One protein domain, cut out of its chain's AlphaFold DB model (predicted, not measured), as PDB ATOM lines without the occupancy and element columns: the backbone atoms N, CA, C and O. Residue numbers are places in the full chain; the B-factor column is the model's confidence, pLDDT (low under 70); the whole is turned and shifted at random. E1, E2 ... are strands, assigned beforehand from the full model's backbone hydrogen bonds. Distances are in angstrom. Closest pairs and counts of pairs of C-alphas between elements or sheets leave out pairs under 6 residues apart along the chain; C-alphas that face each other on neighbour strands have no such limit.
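What this domain is: This is residues 556 to 691 of the 973 residues of the protein "LEPR-XLL domain-containing protein" of Planctomycetes bacterium (UniProt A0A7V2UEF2). With little regular structure, the domain is a sandwich, two mixed sheets face to face: E1, E4, E5, E7, E9, E11 in one and E2, E3, E6, E8, E10 in the other, in those orders. From E5 on, the chain changes sheet at each link. The printed part has 136 residues, 53 of them in eleven named strands, E1 to E11 along the chain, with no named helix: all strand, compact, radius of gyration of the C-alphas 13.9 A, spans 43 by 34 by 25 A.

Where its parts are: E1, residues 568 to 570, begins at C-alpha (52.337, -52.177, -57.277). E2 is 575 to 578, E3 584 to 590 with 19.5 A, E4 594 to 598, E5 603 to 606, E6 614 to 620 with 19.8 A, E7 636 to 638, E8 645 to 650, E9 663 to 668, E10 675 to 677. E11, 684 to 688, ends at (34.302, -42.995, -47.046).

How they stand to each other: E4 and E5 form a hairpin, N 596 to O 605 2.9 A. E6 and E8 are parallel, N 616 to O 647 2.8 A.

The domain as a whole: The printed part has no cut. Links E6 to E7 and E8 to E9 are long. Residues under pLDDT 70 include 621 to 629.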
ATOM      1  N   THR A 556      30.311 -52.754 -59.267       55.62
ATOM      2  CA  THR A 556      30.584 -51.769 -60.327       55.62
ATOM      3  C   THR A 556      32.052 -51.759 -60.760       55.62
ATOM      4  O   THR A 556      32.387 -51.240 -61.830       55.62
ATOM      5  N   GLY A 557      32.903 -52.445 -60.002       56.25
ATOM      6  CA  GLY A 557      34.324 -52.624 -60.206       56.25
ATOM      7  C   GLY A 557      35.109 -51.435 -59.673       56.25
ATOM      8  O   GLY A 557      34.849 -50.283 -60.013       56.25
ATOM      9  N   GLY A 558      36.152 -51.717 -58.895       65.31
ATOM     10  CA  GLY A 558      37.093 -50.695 -58.455       65.31
ATOM     11  C   GLY A 558      38.017 -50.161 -59.566       65.31
ATOM     12  O   GLY A 558      38.184 -50.778 -60.628       65.31
ATOM     13  N   PRO A 559      38.686 -49.018 -59.326       73.69
ATOM     14  CA  PRO A 559      39.732 -48.496 -60.200       73.69
ATOM     15  C   PRO A 559      40.821 -49.541 -60.481       73.69
ATOM     16  O   PRO A 559      41.363 -50.182 -59.581       73.69
ATOM     17  N   ALA A 560      41.199 -49.688 -61.753       82.25
ATOM     18  CA  ALA A 560      42.261 -50.611 -62.134       82.25
ATOM     19  C   ALA A 560      43.619 -50.165 -61.562       82.25
ATOM     20  O   ALA A 560      44.002 -48.999 -61.678       82.25
ATOM     21  N   LEU A 561      44.378 -51.115 -61.005       86.56
ATOM     22  CA  LEU A 561      45.764 -50.885 -60.585       86.56
ATOM     23  C   LEU A 561      46.628 -50.380 -61.751       86.56
ATOM     24  O   LEU A 561      46.442 -50.795 -62.898       86.56
ATOM     25  N   ASP A 562      47.641 -49.562 -61.444       87.94
ATOM     26  CA  ASP A 562      48.625 -49.132 -62.442       87.94
ATOM     27  C   ASP A 562      49.296 -50.370 -63.078       87.94
ATOM     28  O   ASP A 562      49.767 -51.256 -62.350       87.94
ATOM     29  N   PRO A 563      49.337 -50.478 -64.420       88.25
ATOM     30  CA  PRO A 563      49.901 -51.638 -65.102       88.25
ATOM     31  C   PRO A 563      51.412 -51.814 -64.883       88.25
ATOM     32  O   PRO A 563      51.917 -52.906 -65.148       88.25
ATOM     33  N   ASP A 564      52.141 -50.792 -64.417       89.00
ATOM     34  CA  ASP A 564      53.563 -50.883 -64.076       89.00
ATOM     35  C   ASP A 564      53.772 -51.665 -62.758       89.00
ATOM     36  O   ASP A 564      53.454 -51.168 -61.671       89.00
ATOM     37  N   PRO A 565      54.382 -52.871 -62.794       87.19
ATOM     38  CA  PRO A 565      54.588 -53.682 -61.595       87.19
ATOM     39  C   PRO A 565      55.491 -53.029 -60.542       87.19
ATOM     40  O   PRO A 565      55.479 -53.469 -59.393       87.19
ATOM     41  N   SER A 566      56.293 -52.020 -60.911       87.00
ATOM     42  CA  SER A 566      57.157 -51.289 -59.974       87.00
ATOM     43  C   SER A 566      56.387 -50.344 -59.050       87.00
ATOM     44  O   SER A 566      56.884 -49.997 -57.979       87.00
ATOM     45  N   LYS A 567      55.160 -49.978 -59.436       90.31
ATOM     46  CA  LYS A 567      54.242 -49.148 -58.651       90.31
ATOM     47  C   LYS A 567      53.297 -49.965 -57.778       90.31
ATOM     48  O   LYS A 567      52.635 -49.406 -56.910       90.31
ATOM     49  N   GLN A 568      53.222 -51.275 -58.004       92.12
ATOM     50  CA  GLN A 568      52.337 -52.177 -57.277       92.12
ATOM     51  C   GLN A 568      52.983 -52.714 -55.996       92.12
ATOM     52  O   GLN A 568      54.170 -53.044 -55.962       92.12
ATOM     53  N   PHE A 569      52.173 -52.884 -54.957       92.31
ATOM     54  CA  PHE A 569      52.592 -53.414 -53.667       92.31
ATOM     55  C   PHE A 569      51.504 -54.277 -53.021       92.31
ATOM     56  O   PHE A 569      50.341 -54.271 -53.419       92.31
ATOM     57  N   ASP A 570      51.917 -55.069 -52.037       89.69
ATOM     58  CA  ASP A 570      51.077 -56.010 -51.294       89.69
ATOM     59  C   ASP A 570      51.652 -56.201 -49.879       89.69
ATOM     60  O   ASP A 570      52.692 -55.626 -49.534       89.69
ATOM     61  N   ARG A 571      51.026 -57.046 -49.049       87.06
ATOM     62  CA  ARG A 571      51.479 -57.257 -47.659       87.06
ATOM     63  C   ARG A 571      52.904 -57.763 -47.495       87.06
ATOM     64  O   ARG A 571      53.489 -57.628 -46.423       87.06
ATOM     65  N   THR A 572      53.433 -58.442 -48.505       87.75
ATOM     66  CA  THR A 572      54.770 -59.040 -48.464       87.75
ATOM     67  C   THR A 572      55.830 -58.113 -49.045       87.75
ATOM     68  O   THR A 572      57.019 -58.316 -48.796       87.75
ATOM     69  N   ARG A 573      55.412 -57.086 -49.794       89.19
ATOM     70  CA  ARG A 573      56.286 -56.173 -50.530       89.19
ATOM     71  C   ARG A 573      55.821 -54.724 -50.334       89.19
ATOM     72  O   ARG A 573      55.158 -54.198 -51.221       89.19
ATOM     73  N   PRO A 574      56.148 -54.065 -49.205       89.19
ATOM     74  CA  PRO A 574      55.842 -52.647 -49.021       89.19
ATOM     75  C   PRO A 574      56.607 -51.784 -50.034       89.19
ATOM     76  O   PRO A 574      57.757 -52.087 -50.370       89.19
ATOM     77  N   LEU A 575      55.991 -50.691 -50.486       90.75
ATOM     78  CA  LEU A 575      56.590 -49.779 -51.456       90.75
ATOM     79  C   LEU A 575      57.455 -48.731 -50.750       90.75
ATOM     80  O   LEU A 575      57.065 -48.158 -49.730       90.75
ATOM     81  N   ARG A 576      58.638 -48.471 -51.310       87.75
ATOM     82  CA  ARG A 576      59.529 -47.385 -50.889       87.75
ATOM     83  C   ARG A 576      59.696 -46.411 -52.038       87.75
ATOM     84  O   ARG A 576      60.204 -46.802 -53.085       87.75
ATOM     85  N   VAL A 577      59.301 -45.163 -51.822       85.56
ATOM     86  CA  VAL A 577      59.366 -44.110 -52.840       85.56
ATOM     87  C   VAL A 577      60.362 -43.054 -52.370       85.56
ATOM     88  O   VAL A 577      60.079 -42.387 -51.377       85.56
ATOM     89  N   PRO A 578      61.543 -42.936 -52.993       76.75
ATOM     90  CA  PRO A 578      62.456 -41.832 -52.721       76.75
ATOM     91  C   PRO A 578      61.902 -40.532 -53.308       76.75
ATOM     92  O   PRO A 578      61.327 -40.549 -54.399       76.75
ATOM     93  N   ASP A 579      62.086 -39.422 -52.603       71.94
ATOM     94  CA  ASP A 579      61.832 -38.085 -53.137       71.94
ATOM     95  C   ASP A 579      63.112 -37.436 -53.700       71.94
ATOM     96  O   ASP A 579      64.151 -38.086 -53.878       71.94
ATOM     97  N   GLY A 580      63.001 -36.162 -54.086       66.31
ATOM     98  CA  GLY A 580      64.059 -35.423 -54.767       66.31
ATOM     99  C   GLY A 580      65.241 -35.031 -53.876       66.31
ATOM    100  O   GLY A 580      66.314 -34.752 -54.419       66.31
ATOM    101  N   ASP A 581      65.076 -35.014 -52.548       66.19
ATOM    102  CA  ASP A 581      66.102 -34.590 -51.587       66.19
ATOM    103  C   ASP A 581      66.667 -35.737 -50.718       66.19
ATOM    104  O   ASP A 581      67.637 -35.539 -49.975       66.19
ATOM    105  N   GLY A 582      66.177 -36.964 -50.925       65.88
ATOM    106  CA  GLY A 582      66.725 -38.200 -50.362       65.88
ATOM    107  C   GLY A 582      65.976 -38.712 -49.134       65.88
ATOM    108  O   GLY A 582      66.399 -39.712 -48.540       65.88
ATOM    109  N   ASP A 583      64.873 -38.066 -48.765       71.75
ATOM    110  CA  ASP A 583      63.876 -38.630 -47.876       71.75
ATOM    111  C   ASP A 583      63.104 -39.753 -48.625       71.75
ATOM    112  O   ASP A 583      63.158 -39.929 -49.847       71.75
ATOM    113  N   THR A 584      62.468 -40.657 -47.877       77.50
ATOM    114  CA  THR A 584      61.707 -41.775 -48.464       77.50
ATOM    115  C   THR A 584      60.306 -41.823 -47.884       77.50
ATOM    116  O   THR A 584      60.127 -41.607 -46.690       77.50
ATOM    117  N   LEU A 585      59.308 -42.173 -48.691       86.50
ATOM    118  CA  LEU A 585      58.007 -42.648 -48.227       86.50
ATOM    119  C   LEU A 585      58.025 -44.167 -48.097       86.50
ATOM    120  O   LEU A 585      58.542 -44.872 -48.966       86.50
ATOM    121  N   LEU A 586      57.424 -44.672 -47.025       89.19
ATOM    122  CA  LEU A 586      57.134 -46.084 -46.828       89.19
ATOM    123  C   LEU A 586      55.618 -46.280 -46.860       89.19
ATOM    124  O   LEU A 586      54.916 -45.821 -45.959       89.19
ATOM    125  N   ILE A 587      55.134 -47.000 -47.870       92.38
ATOM    126  CA  ILE A 587      53.721 -47.348 -48.030       92.38
ATOM    127  C   ILE A 587      53.578 -48.845 -47.767       92.38
ATOM    128  O   ILE A 587      54.223 -49.674 -48.412       92.38
ATOM    129  N   SER A 588      52.767 -49.197 -46.774       91.56
ATOM    130  CA  SER A 588      52.550 -50.579 -46.347       91.56
ATOM    131  C   SER A 588      51.069 -50.925 -46.386       91.56
ATOM    132  O   SER A 588      50.246 -50.163 -45.880       91.56
ATOM    133  N   LEU A 589      50.758 -52.098 -46.940       90.44
ATOM    134  CA  LEU A 589      49.421 -52.680 -46.933       90.44
ATOM    135  C   LEU A 589      49.388 -53.883 -45.987       90.44
ATOM    136  O   LEU A 589      50.176 -54.812 -46.124       90.44
ATOM    137  N   GLY A 590      48.492 -53.879 -45.011       85.19
ATOM    138  CA  GLY A 590      48.119 -55.053 -44.229       85.19
ATOM    139  C   GLY A 590      46.895 -55.733 -44.838       85.19
ATOM    140  O   GLY A 590      46.042 -55.057 -45.402       85.19
ATOM    141  N   GLY A 591      46.793 -57.056 -44.702       83.44
ATOM    142  CA  GLY A 591      45.699 -57.850 -45.282       83.44
ATOM    143  C   GLY A 591      46.087 -58.558 -46.590       83.44
ATOM    144  O   GLY A 591      47.233 -58.463 -47.021       83.44
ATOM    145  N   PRO A 592      45.194 -59.361 -47.186       77.81
ATOM    146  CA  PRO A 592      45.500 -60.168 -48.372       77.81
ATOM    147  C   PRO A 592      45.393 -59.417 -49.719       77.81
ATOM    148  O   PRO A 592      45.500 -60.067 -50.755       77.81
ATOM    149  N   GLY A 593      45.221 -58.089 -49.715       80.19
ATOM    150  CA  GLY A 593      45.021 -57.270 -50.916       80.19
ATOM    151  C   GLY A 593      46.269 -56.790 -51.654       80.19
ATOM    152  O   GLY A 593      47.410 -57.079 -51.273       80.19
ATOM    153  N   ARG A 594      46.020 -56.016 -52.715       86.50
ATOM    154  CA  ARG A 594      47.018 -55.358 -53.567       86.50
ATOM    155  C   ARG A 594      46.663 -53.887 -53.744       86.50
ATOM    156  O   ARG A 594      45.518 -53.483 -53.589       86.50
ATOM    157  N   ALA A 595      47.672 -53.096 -54.062       90.38
ATOM    158  CA  ALA A 595      47.527 -51.671 -54.291       90.38
ATOM    159  C   ALA A 595      48.590 -51.186 -55.279       90.38
ATOM    160  O   ALA A 595      49.575 -51.883 -55.545       90.38
ATOM    161  N   SER A 596      48.410 -49.983 -55.814       93.12
ATOM    162  CA  SER A 596      49.411 -49.312 -56.644       93.12
ATOM    163  C   SER A 596      49.526 -47.840 -56.275       93.12
ATOM    164  O   SER A 596      48.562 -47.249 -55.796       93.12
ATOM    165  N   PHE A 597      50.708 -47.254 -56.451       93.44
ATOM    166  CA  PHE A 597      50.942 -45.843 -56.163       93.44
ATOM    167  C   PHE A 597      51.754 -45.169 -57.266       93.44
ATOM    168  O   PHE A 597      52.846 -45.623 -57.615       93.44
ATOM    169  N   ASP A 598      51.240 -44.051 -57.775       91.00
ATOM    170  CA  ASP A 598      51.910 -43.220 -58.766       91.00
ATOM    171  C   ASP A 598      52.458 -41.932 -58.138       91.00
ATOM    172  O   ASP A 598      51.727 -40.978 -57.877       91.00
ATOM    173  N   ALA A 599      53.777 -41.878 -57.938       86.56
ATOM    174  CA  ALA A 599      54.445 -40.757 -57.273       86.56
ATOM    175  C   ALA A 599      54.339 -39.417 -58.028       86.56
ATOM    176  O   ALA A 599      54.503 -38.360 -57.423       86.56
ATOM    177  N   ILE A 600      54.072 -39.443 -59.340       86.19
ATOM    178  CA  ILE A 600      53.935 -38.229 -60.158       86.19
ATOM    179  C   ILE A 600      52.608 -37.537 -59.847       86.19
ATOM    180  O   ILE A 600      52.583 -36.343 -59.545       86.19
ATOM    181  N   THR A 601      51.507 -38.288 -59.916       87.69
ATOM    182  CA  THR A 601      50.148 -37.775 -59.687       87.69
ATOM    183  C   THR A 601      49.738 -37.774 -58.214       87.69
ATOM    184  O   THR A 601      48.772 -37.100 -57.861       87.69
ATOM    185  N   GLY A 602      50.453 -38.521 -57.367       89.12
ATOM    186  CA  GLY A 602      50.104 -38.744 -55.965       89.12
ATOM    187  C   GLY A 602      48.956 -39.740 -55.761       89.12
ATOM    188  O   GLY A 602      48.477 -39.877 -54.638       89.12
ATOM    189  N   GLN A 603      48.496 -40.423 -56.816       91.19
ATOM    190  CA  GLN A 603      47.363 -41.345 -56.746       91.19
ATOM    191  C   GLN A 603      47.766 -42.680 -56.118       91.19
ATOM    192  O   GLN A 603      48.671 -43.360 -56.609       91.19
ATOM    193  N   LEU A 604      47.057 -43.077 -55.063       92.56
ATOM    194  CA  LEU A 604      47.129 -44.400 -54.454       92.56
ATOM    195  C   LEU A 604      45.826 -45.149 -54.731       92.56
ATOM    196  O   LEU A 604      44.770 -44.721 -54.279       92.56
ATOM    197  N   ILE A 605      45.921 -46.261 -55.454       90.62
ATOM    198  CA  ILE A 605      44.782 -47.103 -55.835       90.62
ATOM    199  C   ILE A 605      44.788 -48.376 -54.995       90.62
ATOM    200  O   ILE A 605      45.814 -49.064 -54.934       90.62
ATOM    201  N   LEU A 606      43.654 -48.689 -54.381       86.44
ATOM    202  CA  LEU A 606      43.374 -49.973 -53.745       86.44
ATOM    203  C   LEU A 606      42.593 -50.857 -54.731       86.44
ATOM    204  O   LEU A 606      41.740 -50.360 -55.459       86.44
ATOM    205  N   GLU A 607      42.966 -52.135 -54.832       79.00
ATOM    206  CA  GLU A 607      42.209 -53.125 -55.614       79.00
ATOM    207  C   GLU A 607      41.141 -53.757 -54.719       79.00
ATOM    208  O   GLU A 607      41.485 -54.141 -53.596       79.00
ATOM    209  N   ASP A 608      39.923 -53.922 -55.259       66.50
ATOM    210  CA  ASP A 608      38.776 -54.557 -54.592       66.50
ATOM    211  C   ASP A 608      39.202 -55.852 -53.885       66.50
ATOM    212  O   ASP A 608      39.710 -56.810 -54.486       66.50
ATOM    213  N   THR A 609      38.998 -55.866 -52.571       59.03
ATOM    214  CA  THR A 609      39.335 -56.987 -51.699       59.03
ATOM    215  C   THR A 609      38.139 -57.490 -50.906       59.03
ATOM    216  O   THR A 609      38.229 -57.690 -49.690       59.03
ATOM    217  N   ARG A 610      37.031 -57.760 -51.609       60.62
ATOM    218  CA  ARG A 610      35.809 -58.388 -51.075       60.62
ATOM    219  C   ARG A 610      36.056 -59.306 -49.878       60.62
ATOM    220  O   ARG A 610      36.827 -60.271 -49.941       60.62
ATOM    221  N   ASN A 611      35.318 -59.065 -48.795       56.78
ATOM    222  CA  ASN A 611      35.356 -59.837 -47.544       56.78
ATOM    223  C   ASN A 611      36.694 -59.830 -46.787       56.78
ATOM    224  O   ASN A 611      36.905 -60.680 -45.913       56.78
ATOM    225  N   THR A 612      37.609 -58.904 -47.077       61.66
ATOM    226  CA  THR A 612      38.855 -58.791 -46.318       61.66
ATOM    227  C   THR A 612      39.131 -57.353 -45.937       61.66
ATOM    228  O   THR A 612      39.052 -56.449 -46.750       61.66
ATOM    229  N   THR A 613      39.461 -57.136 -44.670       69.75
ATOM    230  CA  THR A 613      39.741 -55.792 -44.185       69.75
ATOM    231  C   THR A 613      41.225 -55.481 -44.362       69.75
ATOM    232  O   THR A 613      42.077 -56.177 -43.794       69.75
ATOM    233  N   LEU A 614      41.550 -54.441 -45.134       83.94
ATOM    234  CA  LEU A 614      42.937 -54.013 -45.346       83.94
ATOM    235  C   LEU A 614      43.395 -53.026 -44.264       83.94
ATOM    236  O   LEU A 614      42.622 -52.515 -43.456       83.94
ATOM    237  N   SER A 615      44.693 -52.758 -44.204       90.00
ATOM    238  CA  SER A 615      45.250 -51.690 -43.366       90.00
ATOM    239  C   SER A 615      46.307 -50.930 -44.144       90.00
ATOM    240  O   SER A 615      47.402 -51.447 -44.352       90.00
ATOM    241  N   LEU A 616      45.999 -49.710 -44.568       92.19
ATOM    242  CA  LEU A 616      46.936 -48.857 -45.282       92.19
ATOM    243  C   LEU A 616      47.669 -47.945 -44.299       92.19
ATOM    244  O   LEU A 616      47.070 -47.228 -43.496       92.19
ATOM    245  N   THR A 617      48.996 -47.970 -44.359       93.44
ATOM    246  CA  THR A 617      49.854 -47.097 -43.559       93.44
ATOM    247  C   THR A 617      50.892 -46.436 -44.450       93.44
ATOM    248  O   THR A 617      51.692 -47.114 -45.096       93.44
ATOM    249  N   VAL A 618      50.887 -45.105 -44.450       92.31
ATOM    250  CA  VAL A 618      51.837 -44.261 -45.167       92.31
ATOM    251  C   VAL A 618      52.658 -43.493 -44.146       92.31
ATOM    252  O   VAL A 618      52.148 -42.662 -43.395       92.31
ATOM    253  N   LEU A 619      53.948 -43.789 -44.100       89.31
ATOM    254  CA  LEU A 619      54.884 -43.176 -43.169       89.31
ATOM    255  C   LEU A 619      56.005 -42.513 -43.940       89.31
ATOM    256  O   LEU A 619      56.376 -42.941 -45.035       89.31
ATOM    257  N   ARG A 620      56.635 -41.534 -43.300       81.94
ATOM    258  CA  ARG A 620      57.987 -41.188 -43.702       81.94
ATOM    259  C   ARG A 620      58.943 -42.320 -43.320       81.94
ATOM    260  O   ARG A 620      58.894 -42.850 -42.211       81.94
ATOM    261  N   GLY A 621      59.800 -42.684 -44.258       68.81
ATOM    262  CA  GLY A 621      60.959 -43.543 -44.092       68.81
ATOM    263  C   GLY A 621      62.176 -42.805 -43.523       68.81
ATOM    264  O   GLY A 621      62.079 -41.710 -42.972       68.81
ATOM    265  N   ALA A 622      63.340 -43.447 -43.625       62.12
ATOM    266  CA  ALA A 622      64.606 -42.879 -43.175       62.12
ATOM    267  C   ALA A 622      65.099 -41.841 -44.190       62.12
ATOM    268  O   ALA A 622      65.135 -42.127 -45.385       62.12
ATOM    269  N   GLY A 623      65.488 -40.668 -43.700       58.09
ATOM    270  CA  GLY A 623      65.904 -39.550 -44.532       58.09
ATOM    271  C   GLY A 623      66.869 -38.628 -43.792       58.09
ATOM    272  O   GLY A 623      66.799 -38.487 -42.568       58.09
ATOM    273  N   THR A 624      67.831 -38.086 -44.535       52.59
ATOM    274  CA  THR A 624      68.858 -37.145 -44.060       52.59
ATOM    275  C   THR A 624      68.571 -35.706 -44.505       52.59
ATOM    276  O   THR A 624      69.433 -34.843 -44.324       52.59
ATOM    277  N   GLY A 625      67.400 -35.452 -45.106       58.22
ATOM    278  CA  GLY A 625      67.001 -34.155 -45.638       58.22
ATOM    279  C   GLY A 625      66.817 -33.083 -44.545       58.22
ATOM    280  O   GLY A 625      66.413 -33.389 -43.418       58.22
ATOM    281  N   PRO A 626      67.115 -31.801 -44.836       55.00
ATOM    282  CA  PRO A 626      67.147 -30.724 -43.839       55.00
ATOM    283  C   PRO A 626      65.762 -30.258 -43.352       55.00
ATOM    284  O   PRO A 626      65.679 -29.575 -42.331       55.00
ATOM    285  N   ASN A 627      64.682 -30.611 -44.056       60.84
ATOM    286  CA  ASN A 627      63.368 -29.974 -43.886       60.84
ATOM    287  C   ASN A 627      62.388 -30.811 -43.061       60.84
ATOM    288  O   ASN A 627      61.371 -30.297 -42.587       60.84
ATOM    289  N   GLY A 628      62.683 -32.100 -42.892       62.53
ATOM    290  CA  GLY A 628      61.872 -33.003 -42.100       62.53
ATOM    291  C   GLY A 628      60.400 -33.032 -42.533       62.53
ATOM    292  O   GLY A 628      59.539 -33.056 -41.645       62.53
ATOM    293  N   ARG A 629      60.105 -33.075 -43.843       67.94
ATOM    294  CA  ARG A 629      58.774 -33.232 -44.479       67.94
ATOM    295  C   ARG A 629      58.935 -33.950 -45.823       67.94
ATOM    296  O   ARG A 629      59.923 -33.681 -46.484       67.94
ATOM    297  N   TYR A 630      57.975 -34.795 -46.217       73.62
ATOM    298  CA  TYR A 630      57.913 -35.270 -47.605       73.62
ATOM    299  C   TYR A 630      57.536 -34.086 -48.502       73.62
ATOM    300  O   TYR A 630      56.522 -33.428 -48.247       73.62
ATOM    301  N   ASP A 631      58.369 -33.792 -49.496       74.00
ATOM    302  CA  ASP A 631      58.249 -32.629 -50.381       74.00
ATOM    303  C   ASP A 631      57.696 -32.966 -51.780       74.00
ATOM    304  O   ASP A 631      57.486 -32.066 -52.597       74.00
ATOM    305  N   GLY A 632      57.412 -34.246 -52.045       75.94
ATOM    306  CA  GLY A 632      56.789 -34.702 -53.286       75.94
ATOM    307  C   GLY A 632      55.284 -34.411 -53.381       75.94
ATOM    308  O   GLY A 632      54.681 -33.754 -52.530       75.94
ATOM    309  N   THR A 633      54.656 -34.912 -54.451       86.12
ATOM    310  CA  THR A 633      53.230 -34.683 -54.739       86.12
ATOM    311  C   THR A 633      52.335 -35.189 -53.594       86.12
ATOM    312  O   THR A 633      52.519 -36.334 -53.172       86.12
ATOM    313  N   PRO A 634      51.365 -34.388 -53.099       88.38
ATOM    314  CA  PRO A 634      50.399 -34.815 -52.085       88.38
ATOM    315  C   PRO A 634      49.699 -36.120 -52.463       88.38
ATOM    316  O   PRO A 634      49.407 -36.351 -53.636       88.38
ATOM    317  N   ILE A 635      49.446 -36.966 -51.468       91.62
ATOM    318  CA  ILE A 635      48.882 -38.299 -51.691       91.62
ATOM    319  C   ILE A 635      47.365 -38.213 -51.611       91.62
ATOM    320  O   ILE A 635      46.850 -37.637 -50.656       91.62
ATOM    321  N   TRP A 636      46.661 -38.841 -52.548       92.75
ATOM    322  CA  TRP A 636      45.221 -39.070 -52.458       92.75
ATOM    323  C   TRP A 636      44.903 -40.545 -52.688       92.75
ATOM    324  O   TRP A 636      45.605 -41.235 -53.428       92.75
ATOM    325  N   VAL A 637      43.869 -41.035 -52.008       91.69
ATOM    326  CA  VAL A 637      43.486 -42.451 -52.019       91.69
ATOM    327  C   VAL A 637      42.214 -42.632 -52.825       91.69
ATOM    328  O   VAL A 637      41.280 -41.851 -52.668       91.69
ATOM    329  N   HIS A 638      42.194 -43.670 -53.650       88.12
ATOM    330  CA  HIS A 638      41.052 -44.088 -54.443       88.12
ATOM    331  C   HIS A 638      40.872 -45.604 -54.312       88.12
ATOM    332  O   HIS A 638      41.851 -46.348 -54.430       88.12
ATOM    333  N   GLY A 639      39.651 -46.052 -54.056       79.69
ATOM    334  CA  GLY A 639      39.272 -47.464 -53.969       79.69
ATOM    335  C   GLY A 639      37.911 -47.699 -54.617       79.69
ATOM    336  O   GLY A 639      37.246 -46.738 -55.000       79.69
ATOM    337  N   GLY A 640      37.551 -48.966 -54.804       69.56
ATOM    338  CA  GLY A 640      36.250 -49.379 -55.340       69.56
ATOM    339  C   GLY A 640      35.120 -49.339 -54.310       69.56
ATOM    340  O   GLY A 640      35.338 -48.922 -53.165       69.56
ATOM    341  N   ASP A 641      33.940 -49.801 -54.743       61.25
ATOM    342  CA  ASP A 641      32.683 -49.832 -53.970       61.25
ATOM    343  C   ASP A 641      32.843 -50.516 -52.592       61.25
ATOM    344  O   ASP A 641      32.414 -49.995 -51.566       61.25
ATOM    345  N   ASP A 642      33.612 -51.599 -52.506       63.16
ATOM    346  CA  ASP A 642      33.665 -52.417 -51.285       63.16
ATOM    347  C   ASP A 642      35.017 -52.430 -50.535       63.16
ATOM    348  O   ASP A 642      35.288 -53.321 -49.715       63.16
ATOM    349  N   ASP A 643      35.895 -51.447 -50.771       70.44
ATOM    350  CA  ASP A 643      37.244 -51.395 -50.177       70.44
ATOM    351  C   ASP A 643      37.257 -50.970 -48.696       70.44
ATOM    352  O   ASP A 643      37.682 -49.881 -48.299       70.44
ATOM    353  N   SER A 644      36.824 -51.892 -47.841       79.00
ATOM    354  CA  SER A 644      36.745 -51.723 -46.394       79.00
ATOM    355  C   SER A 644      38.140 -51.725 -45.733       79.00
ATOM    356  O   SER A 644      38.910 -52.696 -45.792       79.00
ATOM    357  N   LEU A 645      38.488 -50.642 -45.033       85.88
ATOM    358  CA  LEU A 645      39.784 -50.459 -44.371       85.88
ATOM    359  C   LEU A 645      39.658 -50.527 -42.852       85.88
ATOM    360  O   LEU A 645      38.972 -49.733 -42.229       85.88
ATOM    361  N   ALA A 646      40.440 -51.374 -42.188       89.12
ATOM    362  CA  ALA A 646      40.540 -51.374 -40.725       89.12
ATOM    363  C   ALA A 646      41.287 -50.125 -40.241       89.12
ATOM    364  O   ALA A 646      41.026 -49.617 -39.144       89.12
ATOM    365  N   LEU A 647      42.237 -49.667 -41.061       91.94
ATOM    366  CA  LEU A 647      43.122 -48.547 -40.796       91.94
ATOM    367  C   LEU A 647      43.506 -47.851 -42.107       91.94
ATOM    368  O   LEU A 647      43.987 -48.501 -43.033       91.94
ATOM    369  N   LEU A 648      43.378 -46.528 -42.118       94.12
ATOM    370  CA  LEU A 648      43.934 -45.603 -43.092       94.12
ATOM    371  C   LEU A 648      44.750 -44.551 -42.329       94.12
ATOM    372  O   LEU A 648      44.195 -43.704 -41.631       94.12
ATOM    373  N   SER A 649      46.078 -44.643 -42.391       95.12
ATOM    374  CA  SER A 649      46.972 -43.853 -41.534       95.12
ATOM    375  C   SER A 649      48.058 -43.130 -42.320       95.12
ATOM    376  O   SER A 649      48.860 -43.771 -43.002       95.12
ATOM    377  N   PHE A 650      48.138 -41.812 -42.136       94.31
ATOM    378  CA  PHE A 650      49.175 -40.935 -42.676       94.31
ATOM    379  C   PHE A 650      50.021 -40.353 -41.542       94.31
ATOM    380  O   PHE A 650      49.526 -39.640 -40.665       94.31
ATOM    381  N   GLY A 651      51.317 -40.665 -41.553       89.88
ATOM    382  CA  GLY A 651      52.279 -40.210 -40.554       89.88
ATOM    383  C   GLY A 651      52.568 -38.706 -40.603       89.88
ATOM    384  O   GLY A 651      52.198 -37.989 -41.532       89.88
ATOM    385  N   GLN A 652      53.278 -38.212 -39.587       87.06
ATOM    386  CA  GLN A 652      53.645 -36.800 -39.498       87.06
ATOM    387  C   GLN A 652      54.493 -36.348 -40.702       87.06
ATOM    388  O   GLN A 652      55.497 -36.966 -41.058       87.06
ATOM    389  N   GLY A 653      54.114 -35.215 -41.296       81.12
ATOM    390  CA  GLY A 653      54.821 -34.633 -42.438       81.12
ATOM    391  C   GLY A 653      54.573 -35.345 -43.769       81.12
ATOM    392  O   GLY A 653      55.400 -35.192 -44.664       81.12
ATOM    393  N   VAL A 654      53.494 -36.130 -43.869       88.38
ATOM    394  CA  VAL A 654      52.947 -36.663 -45.123       88.38
ATOM    395  C   VAL A 654      51.669 -35.873 -45.455       88.38
ATOM    396  O   VAL A 654      50.692 -36.001 -44.714       88.38
ATOM    397  N   PRO A 655      51.658 -35.036 -46.510       88.31
ATOM    398  CA  PRO A 655      50.485 -34.257 -46.894       88.31
ATOM    399  C   PRO A 655      49.443 -35.117 -47.629       88.31
ATOM    400  O   PRO A 655      49.743 -35.717 -48.664       88.31
ATOM    401  N   LEU A 656      48.211 -35.128 -47.113       91.25
ATOM    402  CA  LEU A 656      47.048 -35.771 -47.730       91.25
ATOM    403  C   LEU A 656      46.245 -34.752 -48.561       91.25
ATOM    404  O   LEU A 656      45.834 -33.708 -48.044       91.25
ATOM    405  N   GLY A 657      46.021 -35.048 -49.841       87.06
ATOM    406  CA  GLY A 657      45.281 -34.203 -50.779       87.06
ATOM    407  C   GLY A 657      45.674 -34.429 -52.242       87.06
ATOM    408  O   GLY A 657      46.499 -35.278 -52.554       87.06
ATOM    409  N   LYS A 658      45.098 -33.630 -53.147       81.88
ATOM    410  CA  LYS A 658      45.359 -33.671 -54.595       81.88
ATOM    411  C   LYS A 658      46.035 -32.383 -55.067       81.88
ATOM    412  O   LYS A 658      45.789 -31.319 -54.518       81.88
ATOM    413  N   THR A 659      46.864 -32.430 -56.106       72.38
ATOM    414  CA  THR A 659      47.608 -31.244 -56.585       72.38
ATOM    415  C   THR A 659      46.706 -30.128 -57.129       72.38
ATOM    416  O   THR A 659      47.077 -28.958 -57.075       72.38
ATOM    417  N   VAL A 660      45.520 -30.474 -57.639       74.38
ATOM    418  CA  VAL A 660      44.524 -29.524 -58.160       74.38
ATOM    419  C   VAL A 660      43.360 -29.438 -57.172       74.38
ATOM    420  O   VAL A 660      42.822 -30.470 -56.776       74.38
ATOM    421  N   ALA A 661      43.002 -28.218 -56.766       62.81
ATOM    422  CA  ALA A 661      41.851 -27.926 -55.912       62.81
ATOM    423  C   ALA A 661      40.684 -27.356 -56.748       62.81
ATOM    424  O   ALA A 661      40.964 -26.599 -57.684       62.81
ATOM    425  N   PRO A 662      39.413 -27.645 -56.404       66.50
ATOM    426  CA  PRO A 662      38.945 -28.609 -55.395       66.50
ATOM    427  C   PRO A 662      39.131 -30.071 -55.853       66.50
ATOM    428  O   PRO A 662      39.233 -30.347 -57.047       66.50
ATOM    429  N   GLY A 663      39.203 -31.018 -54.912       79.81
ATOM    430  CA  GLY A 663      39.326 -32.442 -55.243       79.81
ATOM    431  C   GLY A 663      39.384 -33.371 -54.029       79.81
ATOM    432  O   GLY A 663      39.631 -32.928 -52.905       79.81
ATOM    433  N   TYR A 664      39.183 -34.668 -54.273       85.81
ATOM    434  CA  TYR A 664      39.233 -35.705 -53.242       85.81
ATOM    435  C   TYR A 664      40.641 -35.892 -52.666       85.81
ATOM    436  O   TYR A 664      41.634 -35.959 -53.392       85.81
ATOM    437  N   ALA A 665      40.708 -35.987 -51.343       90.88
ATOM    438  CA  ALA A 665      41.846 -36.502 -50.589       90.88
ATOM    439  C   ALA A 665      41.726 -38.018 -50.375       90.88
ATOM    440  O   ALA A 665      42.721 -38.740 -50.428       90.88
ATOM    441  N   VAL A 666      40.502 -38.486 -50.139       91.50
ATOM    442  CA  VAL A 666      40.139 -39.898 -50.038       91.50
ATOM    443  C   VAL A 666      38.808 -40.058 -50.752       91.50
ATOM    444  O   VAL A 666      37.921 -39.222 -50.574       91.50
ATOM    445  N   ASP A 667      38.720 -41.094 -51.567       88.75
ATOM    446  CA  ASP A 667      37.537 -41.494 -52.309       88.75
ATOM    447  C   ASP A 667      37.417 -43.016 -52.203       88.75
ATOM    448  O   ASP A 667      38.089 -43.758 -52.925       88.75
ATOM    449  N   LEU A 668      36.692 -43.450 -51.176       85.25
ATOM    450  CA  LEU A 668      36.418 -44.844 -50.850       85.25
ATOM    451  C   LEU A 668      34.913 -44.990 -50.668       85.25
ATOM    452  O   LEU A 668      34.300 -44.164 -49.989       85.25
ATOM    453  N   ASP A 669      34.338 -46.062 -51.189       78.00
ATOM    454  CA  ASP A 669      32.954 -46.408 -50.869       78.00
ATOM    455  C   ASP A 669      32.872 -47.336 -49.652       78.00
ATOM    456  O   ASP A 669      31.964 -47.190 -48.844       78.00
ATOM    457  N   GLY A 670      33.857 -48.207 -49.418       79.94
ATOM    458  CA  GLY A 670      33.889 -49.081 -48.240       79.94
ATOM    459  C   GLY A 670      34.082 -48.352 -46.897       79.94
ATOM    460  O   GLY A 670      34.528 -47.202 -46.817       79.94
ATOM    461  N   ALA A 671      33.780 -49.044 -45.792       85.25
ATOM    462  CA  ALA A 671      33.905 -48.479 -44.448       85.25
ATOM    463  C   ALA A 671      35.370 -48.313 -43.990       85.25
ATOM    464  O   ALA A 671      36.245 -49.131 -44.278       85.25
ATOM    465  N   VAL A 672      35.646 -47.300 -43.159       90.12
ATOM    466  CA  VAL A 672      36.968 -47.056 -42.556       90.12
ATOM    467  C   VAL A 672      36.921 -47.188 -41.029       90.12
ATOM    468  O   VAL A 672      36.390 -46.361 -40.290       90.12
ATOM    469  N   GLY A 673      37.561 -48.224 -40.499       91.56
ATOM    470  CA  GLY A 673      37.663 -48.498 -39.069       91.56
ATOM    471  C   GLY A 673      38.441 -47.434 -38.288       91.56
ATOM    472  O   GLY A 673      38.051 -47.086 -37.173       91.56
ATOM    473  N   THR A 674      39.555 -46.934 -38.826       95.38
ATOM    474  CA  THR A 674      40.319 -45.821 -38.238       95.38
ATOM    475  C   THR A 674      40.971 -45.006 -39.342       95.38
ATOM    476  O   THR A 674      41.848 -45.512 -40.032       95.38
ATOM    477  N   PHE A 675      40.596 -43.742 -39.468       96.44
ATOM    478  CA  PHE A 675      41.293 -42.745 -40.263       96.44
ATOM    479  C   PHE A 675      42.178 -41.890 -39.352       96.44
ATOM    480  O   PHE A 675      41.718 -41.381 -38.328       96.44
ATOM    481  N   SER A 676      43.448 -41.706 -39.715       96.31
ATOM    482  CA  SER A 676      44.341 -40.793 -38.997       96.31
ATOM    483  C   SER A 676      45.277 -40.035 -39.927       96.31
ATOM    484  O   SER A 676      45.922 -40.625 -40.793       96.31
ATOM    485  N   ALA A 677      45.369 -38.723 -39.720       95.00
ATOM    486  CA  ALA A 677      46.253 -37.847 -40.480       95.00
ATOM    487  C   ALA A 677      46.731 -36.666 -39.625       95.00
ATOM    488  O   ALA A 677      46.004 -36.159 -38.771       95.00
ATOM    489  N   TYR A 678      47.957 -36.202 -39.878       92.50
ATOM    490  CA  TYR A 678      48.520 -34.999 -39.245       92.50
ATOM    491  C   TYR A 678      48.432 -33.755 -40.133       92.50
ATOM    492  O   TYR A 678      48.503 -32.635 -39.632       92.50
ATOM    493  N   GLN A 679      48.341 -33.941 -41.450       91.12
ATOM    494  CA  GLN A 679      48.359 -32.867 -42.438       91.12
ATOM    495  C   GLN A 679      47.353 -33.185 -43.543       91.12
ATOM    496  O   GLN A 679      47.573 -34.091 -44.341       91.12
ATOM    497  N   ILE A 680      46.263 -32.424 -43.568       92.00
ATOM    498  CA  ILE A 680      45.248 -32.453 -44.620       92.00
ATOM    499  C   ILE A 680      45.339 -31.102 -45.324       92.00
ATOM    500  O   ILE A 680      45.462 -30.074 -44.660       92.00
ATOM    501  N   GLN A 681      45.372 -31.106 -46.651       90.75
ATOM    502  CA  GLN A 681      45.351 -29.859 -47.410       90.75
ATOM    503  C   GLN A 681      43.977 -29.185 -47.324       90.75
ATOM    504  O   GLN A 681      42.960 -29.864 -47.215       90.75
ATOM    505  N   ASN A 682      43.952 -27.859 -47.437       89.75
ATOM    506  CA  ASN A 682      42.711 -27.089 -47.518       89.75
ATOM    507  C   ASN A 682      41.928 -27.444 -48.795       89.75
ATOM    508  O   ASN A 682      42.530 -27.857 -49.795       89.75
ATOM    509  N   ASN A 683      40.613 -27.206 -48.791       88.62
ATOM    510  CA  ASN A 683      39.727 -27.434 -49.938       88.62
ATOM    511  C   ASN A 683      39.761 -28.894 -50.430       88.62
ATOM    512  O   ASN A 683      40.058 -29.180 -51.603       88.62
ATOM    513  N   ARG A 684      39.534 -29.836 -49.509       89.44
ATOM    514  CA  ARG A 684      39.570 -31.280 -49.778       89.44
ATOM    515  C   ARG A 684      38.305 -31.962 -49.288       89.44
ATOM    516  O   ARG A 684      37.811 -31.652 -48.209       89.44
ATOM    517  N   THR A 685      37.871 -32.956 -50.055       91.00
ATOM    518  CA  THR A 685      36.794 -33.872 -49.670       91.00
ATOM    519  C   THR A 685      37.380 -35.221 -49.285       91.00
ATOM    520  O   THR A 685      38.284 -35.736 -49.950       91.00
ATOM    521  N   LEU A 686      36.884 -35.777 -48.190       93.50
ATOM    522  CA  LEU A 686      37.256 -37.082 -47.676       93.50
ATOM    523  C   LEU A 686      35.993 -37.944 -47.664       93.50
ATOM    524  O   LEU A 686      35.174 -37.814 -46.756       93.50
ATOM    525  N   SER A 687      35.825 -38.757 -48.706       90.69
ATOM    526  CA  SER A 687      34.685 -39.657 -48.864       90.69
ATOM    527  C   SER A 687      35.062 -41.066 -48.420       90.69
ATOM    528  O   SER A 687      36.073 -41.614 -48.867       90.69
ATOM    529  N   ALA A 688      34.275 -41.608 -47.498       89.75
ATOM    530  CA  ALA A 688      34.302 -42.995 -47.046       89.75
ATOM    531  C   ALA A 688      32.847 -43.442 -46.862       89.75
ATOM    532  O   ALA A 688      32.325 -43.393 -45.742       89.75
ATOM    533  N   SER A 689      32.171 -43.777 -47.966       86.06
ATOM    534  CA  SER A 689      30.706 -43.888 -48.014       86.06
ATOM    535  C   SER A 689      30.148 -44.872 -46.983       86.06
ATOM    536  O   SER A 689      29.180 -44.543 -46.311       86.06
ATOM    537  N   GLY A 690      30.805 -46.008 -46.743       82.50
ATOM    538  CA  GLY A 690      30.397 -47.045 -45.789       82.50
ATOM    539  C   GLY A 690      30.577 -46.669 -44.314       82.50
ATOM    540  O   GLY A 690      30.312 -47.480 -43.423       82.50
ATOM    541  N   GLY A 691      31.028 -45.449 -44.016       90.06
ATOM    542  CA  GLY A 691      31.154 -44.928 -42.660       90.06
ATOM    543  C   GLY A 691      32.579 -44.918 -42.121       90.06
ATOM    544  O   GLY A 691      33.489 -45.585 -42.614       90.06
TER     545      GLY A 691